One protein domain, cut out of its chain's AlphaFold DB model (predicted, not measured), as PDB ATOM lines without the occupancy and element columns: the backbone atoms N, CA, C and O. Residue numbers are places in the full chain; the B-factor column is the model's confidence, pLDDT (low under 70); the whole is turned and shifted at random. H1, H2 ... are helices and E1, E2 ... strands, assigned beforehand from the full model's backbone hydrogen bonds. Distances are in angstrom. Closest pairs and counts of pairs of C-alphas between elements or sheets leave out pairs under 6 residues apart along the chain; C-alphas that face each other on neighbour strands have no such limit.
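Overview. This is residues 43 to 105 of the 105 residues of the protein "High-affinity nitrate transporter-activating protein 2.1" of Carex littledalei (UniProt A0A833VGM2). A small, strongly twisted sheet of three strands, with the short E1 between the longer E2 and E4, makes the middle of this domain. E2 bends and runs out beyond E1, and E3 folds back after it as a strand outside the sheet; near the opposite end lie the short helix H1 and the first part of a long loop, residues 51 to 67. The printed part has 63 residues, with four named strands and one named helix in the order E1, H1, E2, E3, E4; the sheet's order is E2, E1, E4, antiparallel throughout. The class is mostly strand, although under half of the residues are in named elements. The whole is only just loose, close to compact, with a radius of gyration of the C-alphas of 12.9 A and spans of 37 by 28 by 16 A.

Arrangement. E1, residues 43 to 45, is the inner strand of the sheet. H1, residues 47 to 50, is only just on the sheet, with 5 pairs of C-alphas within 10 A, and only grazes it. H1 is too short for an O i to N i+4 pair, but its one O i to N i+3 pair is within hydrogen-bond range. E2, residues 68 to 76, is an edge strand antiparallel to E1 at 156 degrees; N 43 and O 70, 2.9 A apart, are within hydrogen-bond range. E2 bends by 68 degrees at residue 72. E3, residues 80 to 86, pairs with no named strand; its closest C-alphas to E2 are those of Tyr 85 and Val 72, 6.7 A apart. E3 is apart from E1, H1 and E4. E4, residues 96 to 103, is the other edge strand, antiparallel to E1 at 124 degrees, with N 44 and O 97 at 2.9 A and N 97 and O 44 at 2.9 A, both within hydrogen-bond range.

Along the chain. E1 begins at C-alpha 43, at (45.372, -15.566, 12.140), and is 6.9 A long. H1 measures 5.2 A from first to last C-alpha. E2 is 19.5 A long and ends at C-alpha 76, at (59.080, -26.511, 5.897). E3 is 20.3 A long. E4 is 21.6 A long and ends at C-alpha 103, at (61.101, -20.260, 13.124).

Size, cuts and confidence. The two C-alphas farthest apart are those of Asp 52 and Asp 78, 37.3 A. The printed part has no cut and ends at residue 105, the chain's last residue. The link from H1 to E2 is long, with 17 residues; those from E1 to H1 and from E2 to E3 are tight, and that from E3 to E4 is short. The mean pLDDT of the printed part is 92.7, and one residue, Phe 105, is under 70.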
ATOM      1  N   LEU A  43      46.327 -16.652  11.970       96.44
ATOM      2  CA  LEU A  43      45.372 -15.566  12.140       96.44
ATOM      3  C   LEU A  43      45.591 -14.884  13.482       96.44
ATOM      4  O   LEU A  43      45.617 -15.512  14.543       96.44
ATOM      5  N   CYS A  44      45.706 -13.566  13.411       96.25
ATOM      6  CA  CYS A  44      45.994 -12.691  14.525       96.25
ATOM      7  C   CYS A  44      44.856 -11.692  14.735       96.25
ATOM      8  O   CYS A  44      44.404 -11.068  13.778       96.25
ATOM      9  N   TYR A  45      44.422 -11.471  15.974       96.38
ATOM     10  CA  TYR A  45      43.419 -10.452  16.283       96.38
ATOM     11  C   TYR A  45      43.911  -9.047  15.922       96.38
ATOM     12  O   TYR A  45      44.914  -8.573  16.455       96.38
ATOM     13  N   ALA A  46      43.165  -8.338  15.075       94.75
ATOM     14  CA  ALA A  46      43.427  -6.933  14.780       94.75
ATOM     15  C   ALA A  46      43.203  -6.059  16.031       94.75
ATOM     16  O   ALA A  46      42.375  -6.422  16.872       94.75
ATOM     17  N   PRO A  47      43.857  -4.886  16.155       93.44
ATOM     18  CA  PRO A  47      43.803  -4.058  17.366       93.44
ATOM     19  C   PRO A  47      42.384  -3.753  17.871       93.44
ATOM     20  O   PRO A  47      42.123  -3.817  19.072       93.44
ATOM     21  N   ILE A  48      41.434  -3.514  16.958       93.31
ATOM     22  CA  ILE A  48      40.021  -3.281  17.299       93.31
ATOM     23  C   ILE A  48      39.376  -4.468  18.035       93.31
ATOM     24  O   ILE A  48      38.528  -4.276  18.900       93.31
ATOM     25  N   SER A  49      39.822  -5.691  17.746       94.00
ATOM     26  CA  SER A  49      39.320  -6.927  18.356       94.00
ATOM     27  C   SER A  49      40.036  -7.313  19.649       94.00
ATOM     28  O   SER A  49      39.622  -8.283  20.291       94.00
ATOM     29  N   GLN A  50      41.083  -6.574  20.037       93.25
ATOM     30  CA  GLN A  50      41.845  -6.794  21.272       93.25
ATOM     31  C   GLN A  50      41.380  -5.914  22.438       93.25
ATOM     32  O   GLN A  50      41.645  -6.236  23.599       93.25
ATOM     33  N   LYS A  51      40.699  -4.798  22.148       92.31
ATOM     34  CA  LYS A  51      40.256  -3.831  23.158       92.31
ATOM     35  C   LYS A  51      39.414  -4.516  24.242       92.31
ATOM     36  O   LYS A  51      38.465  -5.229  23.927       92.31
ATOM     37  N   ASP A  52      39.792  -4.315  25.505       90.25
ATOM     38  CA  ASP A  52      39.151  -4.900  26.696       90.25
ATOM     39  C   ASP A  52      39.115  -6.446  26.712       90.25
ATOM     40  O   ASP A  52      38.374  -7.072  27.472       90.25
ATOM     41  N   ARG A  53      39.947  -7.102  25.887       89.56
ATOM     42  CA  ARG A  53      40.041  -8.562  25.761       89.56
ATOM     43  C   ARG A  53      41.469  -9.012  26.058       89.56
ATOM     44  O   ARG A  53      42.232  -9.340  25.156       89.56
ATOM     45  N   GLY A  54      41.831  -9.089  27.341       89.06
ATOM     46  CA  GLY A  54      43.179  -9.503  27.769       89.06
ATOM     47  C   GLY A  54      43.620 -10.883  27.252       89.06
ATOM     48  O   GLY A  54      44.810 -11.153  27.122       89.06
ATOM     49  N   TRP A  55      42.670 -11.750  26.891       88.31
ATOM     50  CA  TRP A  55      42.942 -13.041  26.260       88.31
ATOM     51  C   TRP A  55      43.290 -12.956  24.767       88.31
ATOM     52  O   TRP A  55      43.600 -13.987  24.203       88.31
ATOM     53  N   ARG A  56      43.272 -11.769  24.144       91.38
ATOM     54  CA  ARG A  56      43.648 -11.498  22.738       91.38
ATOM     55  C   ARG A  56      44.834 -10.528  22.610       91.38
ATOM     56  O   ARG A  56      45.115 -10.025  21.525       91.38
ATOM     57  N   LYS A  57      45.464 -10.191  23.737       92.69
ATOM     58  CA  LYS A  57      46.428  -9.095  23.859       92.69
ATOM     59  C   LYS A  57      47.755  -9.420  23.162       92.69
ATOM     60  O   LYS A  57      48.286 -10.516  23.352       92.69
ATOM     61  N   THR A  58      48.292  -8.443  22.430       92.31
ATOM     62  CA  THR A  58      49.674  -8.478  21.926       92.31
ATOM     63  C   THR A  58      50.675  -8.289  23.059       92.31
ATOM     64  O   THR A  58      50.521  -7.389  23.885       92.31
ATOM     65  N   GLU A  59      51.723  -9.104  23.057       91.81
ATOM     66  CA  GLU A  59      52.895  -8.963  23.921       91.81
ATOM     67  C   GLU A  59      54.163  -9.119  23.077       91.81
ATOM     68  O   GLU A  59      54.177  -9.889  22.114       91.81
ATOM     69  N   ASP A  60      55.233  -8.417  23.453       89.00
ATOM     70  CA  ASP A  60      56.526  -8.520  22.757       89.00
ATOM     71  C   ASP A  60      57.188  -9.886  22.990       89.00
ATOM     72  O   ASP A  60      57.862 -10.436  22.117       89.00
ATOM     73  N   ASP A  61      56.969 -10.465  24.173       87.94
ATOM     74  CA  ASP A  61      57.374 -11.833  24.470       87.94
ATOM     75  C   ASP A  61      56.468 -12.803  23.704       87.94
ATOM     76  O   ASP A  61      55.318 -13.035  24.083       87.94
ATOM     77  N   LEU A  62      57.010 -13.408  22.645       84.62
ATOM     78  CA  LEU A  62      56.299 -14.356  21.782       84.62
ATOM     79  C   LEU A  62      55.646 -15.512  22.549       84.62
ATOM     80  O   LEU A  62      54.645 -16.045  22.084       84.62
ATOM     81  N   LYS A  63      56.181 -15.909  23.715       85.19
ATOM     82  CA  LYS A  63      55.592 -16.978  24.541       85.19
ATOM     83  C   LYS A  63      54.340 -16.523  25.293       85.19
ATOM     84  O   LYS A  63      53.584 -17.358  25.782       85.19
ATOM     85  N   LYS A  64      54.144 -15.211  25.426       89.00
ATOM     86  CA  LYS A  64      53.002 -14.573  26.095       89.00
ATOM     87  C   LYS A  64      52.056 -13.886  25.113       89.00
ATOM     88  O   LYS A  64      50.959 -13.516  25.526       89.00
ATOM     89  N   ASP A  65      52.468 -13.721  23.856       90.81
ATOM     90  CA  ASP A  65      51.668 -13.143  22.777       90.81
ATOM     91  C   ASP A  65      50.409 -13.986  22.538       90.81
ATOM     92  O   ASP A  65      50.481 -15.126  22.078       90.81
ATOM     93  N   LYS A  66      49.243 -13.414  22.851       92.69
ATOM     94  CA  LYS A  66      47.934 -14.041  22.628       92.69
ATOM     95  C   LYS A  66      47.252 -13.509  21.374       92.69
ATOM     96  O   LYS A  66      46.069 -13.778  21.178       92.69
ATOM     97  N   THR A  67      47.933 -12.726  20.543       95.94
ATOM     98  CA  THR A  67      47.306 -12.126  19.364       95.94
ATOM     99  C   THR A  67      47.032 -13.147  18.279       95.94
ATOM    100  O   THR A  67      45.937 -13.123  17.725       95.94
ATOM    101  N   CYS A  68      47.978 -14.044  17.991       94.56
ATOM    102  CA  CYS A  68      47.777 -15.144  17.048       94.56
ATOM    103  C   CYS A  68      47.467 -16.428  17.801       94.56
ATOM    104  O   CYS A  68      48.316 -16.916  18.542       94.56
ATOM    105  N   GLN A  69      46.265 -16.958  17.599       93.38
ATOM    106  CA  GLN A  69      45.798 -18.169  18.287       93.38
ATOM    107  C   GLN A  69      45.372 -19.280  17.338       93.38
ATOM    108  O   GLN A  69      45.213 -20.409  17.785       93.38
ATOM    109  N   PHE A  70      45.184 -18.966  16.056       95.31
ATOM    110  CA  PHE A  70      44.680 -19.915  15.074       95.31
ATOM    111  C   PHE A  70      45.744 -20.108  14.005       95.31
ATOM    112  O   PHE A  70      46.163 -19.141  13.358       95.31
ATOM    113  N   ASP A  71      46.202 -21.343  13.863       95.25
ATOM    114  CA  ASP A  71      47.147 -21.719  12.825       95.25
ATOM    115  C   ASP A  71      46.412 -21.862  11.491       95.25
ATOM    116  O   ASP A  71      45.343 -22.454  11.410       95.25
ATOM    117  N   VAL A  72      46.992 -21.287  10.441       96.75
ATOM    118  CA  VAL A  72      46.527 -21.438   9.056       96.75
ATOM    119  C   VAL A  72      47.290 -22.582   8.402       96.75
ATOM    120  O   VAL A  72      46.699 -23.491   7.832       96.75
ATOM    121  N   VAL A  73      48.624 -22.536   8.486       96.62
ATOM    122  CA  VAL A  73      49.500 -23.594   7.979       96.62
ATOM    123  C   VAL A  73      50.873 -23.523   8.650       96.62
ATOM    124  O   VAL A  73      51.377 -22.437   8.947       96.62
ATOM    125  N   GLU A  74      51.504 -24.678   8.852       95.94
ATOM    126  CA  GLU A  74      52.930 -24.798   9.161       95.94
ATOM    127  C   GLU A  74      53.602 -25.680   8.107       95.94
ATOM    128  O   GLU A  74      53.179 -26.809   7.862       95.94
ATOM    129  N   LEU A  75      54.631 -25.144   7.452       95.38
ATOM    130  CA  LEU A  75      55.349 -25.794   6.356       95.38
ATOM    131  C   LEU A  75      56.859 -25.754   6.615       95.38
ATOM    132  O   LEU A  75      57.339 -24.832   7.286       95.38
ATOM    133  N   PRO A  76      57.640 -26.695   6.047       95.44
ATOM    134  CA  PRO A  76      59.080 -26.511   5.897       95.44
ATOM    135  C   PRO A  76      59.386 -25.164   5.234       95.44
ATOM    136  O   PRO A  76      58.618 -24.688   4.396       95.44
ATOM    137  N   TYR A  77      60.487 -24.533   5.634       94.12
ATOM    138  CA  TYR A  77      60.837 -23.213   5.130       94.12
ATOM    139  C   TYR A  77      61.110 -23.240   3.623       94.12
ATOM    140  O   TYR A  77      61.938 -24.014   3.143       94.12
ATOM    141  N   ASP A  78      60.447 -22.327   2.920       92.69
ATOM    142  CA  ASP A  78      60.794 -21.883   1.578       92.69
ATOM    143  C   ASP A  78      60.807 -20.346   1.583       92.69
ATOM    144  O   ASP A  78      60.058 -19.681   2.309       92.69
ATOM    145  N   SER A  79      61.688 -19.787   0.763       90.06
ATOM    146  CA  SER A  79      61.820 -18.361   0.485       90.06
ATOM    147  C   SER A  79      60.519 -17.710   0.015       90.06
ATOM    148  O   SER A  79      60.335 -16.514   0.229       90.06
ATOM    149  N   SER A  80      59.610 -18.473  -0.590       94.19
ATOM    150  CA  SER A  80      58.281 -18.010  -0.979       94.19
ATOM    151  C   SER A  80      57.254 -19.129  -0.881       94.19
ATOM    152  O   SER A  80      57.605 -20.303  -0.833       94.19
ATOM    153  N   GLY A  81      55.977 -18.774  -0.838       94.88
ATOM    154  CA  GLY A  81      54.917 -19.768  -0.809       94.88
ATOM    155  C   GLY A  81      53.542 -19.172  -1.035       94.88
ATOM    156  O   GLY A  81      53.335 -17.963  -0.931       94.88
ATOM    157  N   THR A  82      52.603 -20.053  -1.362       97.00
ATOM    158  CA  THR A  82      51.184 -19.734  -1.470       97.00
ATOM    159  C   THR A  82      50.366 -20.839  -0.819       97.00
ATOM    160  O   THR A  82      50.725 -22.015  -0.895       97.00
ATOM    161  N   HIS A  83      49.285 -20.467  -0.145       97.38
ATOM    162  CA  HIS A  83      48.409 -21.409   0.533       97.38
ATOM    163  C   HIS A  83      46.966 -20.911   0.488       97.38
ATOM    164  O   HIS A  83      46.684 -19.780   0.882       97.38
ATOM    165  N   GLU A  84      46.056 -21.755   0.006       97.75
ATOM    166  CA  GLU A  84      44.615 -21.530   0.116       97.75
ATOM    167  C   GLU A  84      44.117 -22.145   1.423       97.75
ATOM    168  O   GLU A  84      44.335 -23.327   1.676       97.75
ATOM    169  N   TYR A  85      43.420 -21.348   2.226       96.94
ATOM    170  CA  TYR A  85      42.873 -21.764   3.508       96.94
ATOM    171  C   TYR A  85      41.377 -21.478   3.570       96.94
ATOM    172  O   TYR A  85      40.911 -20.421   3.139       96.94
ATOM    173  N   THR A  86      40.626 -22.430   4.119       97.44
ATOM    174  CA  THR A  86      39.207 -22.249   4.446       97.44
ATOM    175  C   THR A  86      39.120 -21.812   5.895       97.44
ATOM    176  O   THR A  86      39.679 -22.489   6.751       97.44
ATOM    177  N   VAL A  87      38.429 -20.706   6.178       96.12
ATOM    178  CA  VAL A  87      38.267 -20.234   7.560       96.12
ATOM    179  C   VAL A  87      37.523 -21.304   8.356       96.12
ATOM    180  O   VAL A  87      36.383 -21.612   8.028       96.12
ATOM    181  N   GLU A  88      38.147 -21.882   9.377       96.81
ATOM    182  CA  GLU A  88      37.529 -22.906  10.226       96.81
ATOM    183  C   GLU A  88      36.309 -22.382  10.996       96.81
ATOM    184  O   GLU A  88      36.294 -21.238  11.452       96.81
ATOM    185  N   GLU A  89      35.298 -23.238  11.182       96.69
ATOM    186  CA  GLU A  89      34.045 -22.913  11.890       96.69
ATOM    187  C   GLU A  89      34.257 -22.473  13.346       96.69
ATOM    188  O   GLU A  89      33.482 -21.672  13.868       96.69
ATOM    189  N   GLU A  90      35.312 -22.966  13.997       94.94
ATOM    190  CA  GLU A  90      35.621 -22.672  15.400       94.94
ATOM    191  C   GLU A  90      36.252 -21.284  15.605       94.94
ATOM    192  O   GLU A  90      36.364 -20.808  16.740       94.94
ATOM    193  N   ILE A  91      36.638 -20.598  14.522       94.88
ATOM    194  CA  ILE A  91      37.226 -19.263  14.601       94.88
ATOM    195  C   ILE A  91      36.137 -18.256  14.998       94.88
ATOM    196  O   ILE A  91      35.165 -18.048  14.265       94.88
ATOM    197  N   PRO A  92      36.284 -17.551  16.136       94.62
ATOM    198  CA  PRO A  92      35.255 -16.642  16.605       94.62
ATOM    199  C   PRO A  92      35.196 -15.386  15.735       94.62
ATOM    200  O   PRO A  92      36.222 -14.874  15.282       94.62
ATOM    201  N   SER A  93      33.999 -14.820  15.588       93.94
ATOM    202  CA  SER A  93      33.790 -13.574  14.846       93.94
ATOM    203  C   SER A  93      34.606 -12.423  15.444       93.94
ATOM    204  O   SER A  93      34.432 -12.043  16.608       93.94
ATOM    205  N   ALA A  94      35.521 -11.880  14.645       94.50
ATOM    206  CA  ALA A  94      36.377 -10.748  14.973       94.50
ATOM    207  C   ALA A  94      37.059 -10.221  13.701       94.50
ATOM    208  O   ALA A  94      36.963 -10.817  12.631       94.50
ATOM    209  N   TYR A  95      37.784  -9.119  13.845       95.00
ATOM    210  CA  TYR A  95      38.723  -8.645  12.836       95.00
ATOM    211  C   TYR A  95      40.073  -9.320  13.031       95.00
ATOM    212  O   TYR A  95      40.631  -9.287  14.136       95.00
ATOM    213  N   TYR A  96      40.604  -9.872  11.946       95.38
ATOM    214  CA  TYR A  96      41.888 -10.554  11.919       95.38
ATOM    215  C   TYR A  96      42.823  -9.933  10.886       95.38
ATOM    216  O   TYR A  96      42.384  -9.358   9.894       95.38
ATOM    217  N   PHE A  97      44.120 -10.095  11.111       94.88
ATOM    218  CA  PHE A  97      45.138  -9.996  10.075       94.88
ATOM    219  C   PHE A  97      45.916 -11.310  10.012       94.88
ATOM    220  O   PHE A  97      46.029 -12.030  11.006       94.88
ATOM    221  N   VAL A  98      46.458 -11.621   8.839       95.56
ATOM    222  CA  VAL A  98      47.322 -12.787   8.648       95.56
ATOM    223  C   VAL A  98      48.749 -12.400   9.020       95.56
ATOM    224  O   VAL A  98      49.250 -11.366   8.576       95.56
ATOM    225  N   ARG A  99      49.419 -13.228   9.822       95.00
ATOM    226  CA  ARG A  99      50.831 -13.056  10.177       95.00
ATOM    227  C   ARG A  99      51.629 -14.273   9.732       95.00
ATOM    228  O   ARG A  99      51.283 -15.397  10.076       95.00
ATOM    229  N   VAL A 100      52.718 -14.022   9.012       94.19
ATOM    230  CA  VAL A 100      53.690 -15.040   8.602       94.19
ATOM    231  C   VAL A 100      54.925 -14.906   9.483       94.19
ATOM    232  O   VAL A 100      55.429 -13.799   9.682       94.19
ATOM    233  N   ARG A 101      55.400 -16.019  10.039       90.69
ATOM    234  CA  ARG A 101      56.605 -16.083  10.871       90.69
ATOM    235  C   ARG A 101      57.494 -17.220  10.409       90.69
ATOM    236  O   ARG A 101      57.012 -18.317  10.144       90.69
ATOM    237  N   THR A 102      58.795 -16.975  10.375       90.75
ATOM    238  CA  THR A 102      59.790 -18.041  10.293       90.75
ATOM    239  C   THR A 102      60.188 -18.473  11.701       90.75
ATOM    240  O   THR A 102      60.232 -17.652  12.621       90.75
ATOM    241  N   ARG A 103      60.462 -19.765  11.896       85.94
ATOM    242  CA  ARG A 103      61.101 -20.260  13.124       85.94
ATOM    243  C   ARG A 103      62.536 -20.687  12.839       85.94
ATOM    244  O   ARG A 103      62.803 -21.383  11.857       85.94
ATOM    245  N   CYS A 104      63.429 -20.284  13.737       80.19
ATOM    246  CA  CYS A 104      64.811 -20.741  13.819       80.19
ATOM    247  C   CYS A 104      64.912 -21.661  15.042       80.19
ATOM    248  O   CYS A 104      64.705 -21.180  16.155       80.19
ATOM    249  N   PHE A 105      65.199 -22.950  14.860       60.34
ATOM    250  CA  PHE A 105      65.619 -23.857  15.935       60.34
ATOM    251  C   PHE A 105      66.623 -24.865  15.382       60.34
ATOM    252  O   PHE A 105      66.422 -25.317  14.229       60.34
TER     253      PHE A 105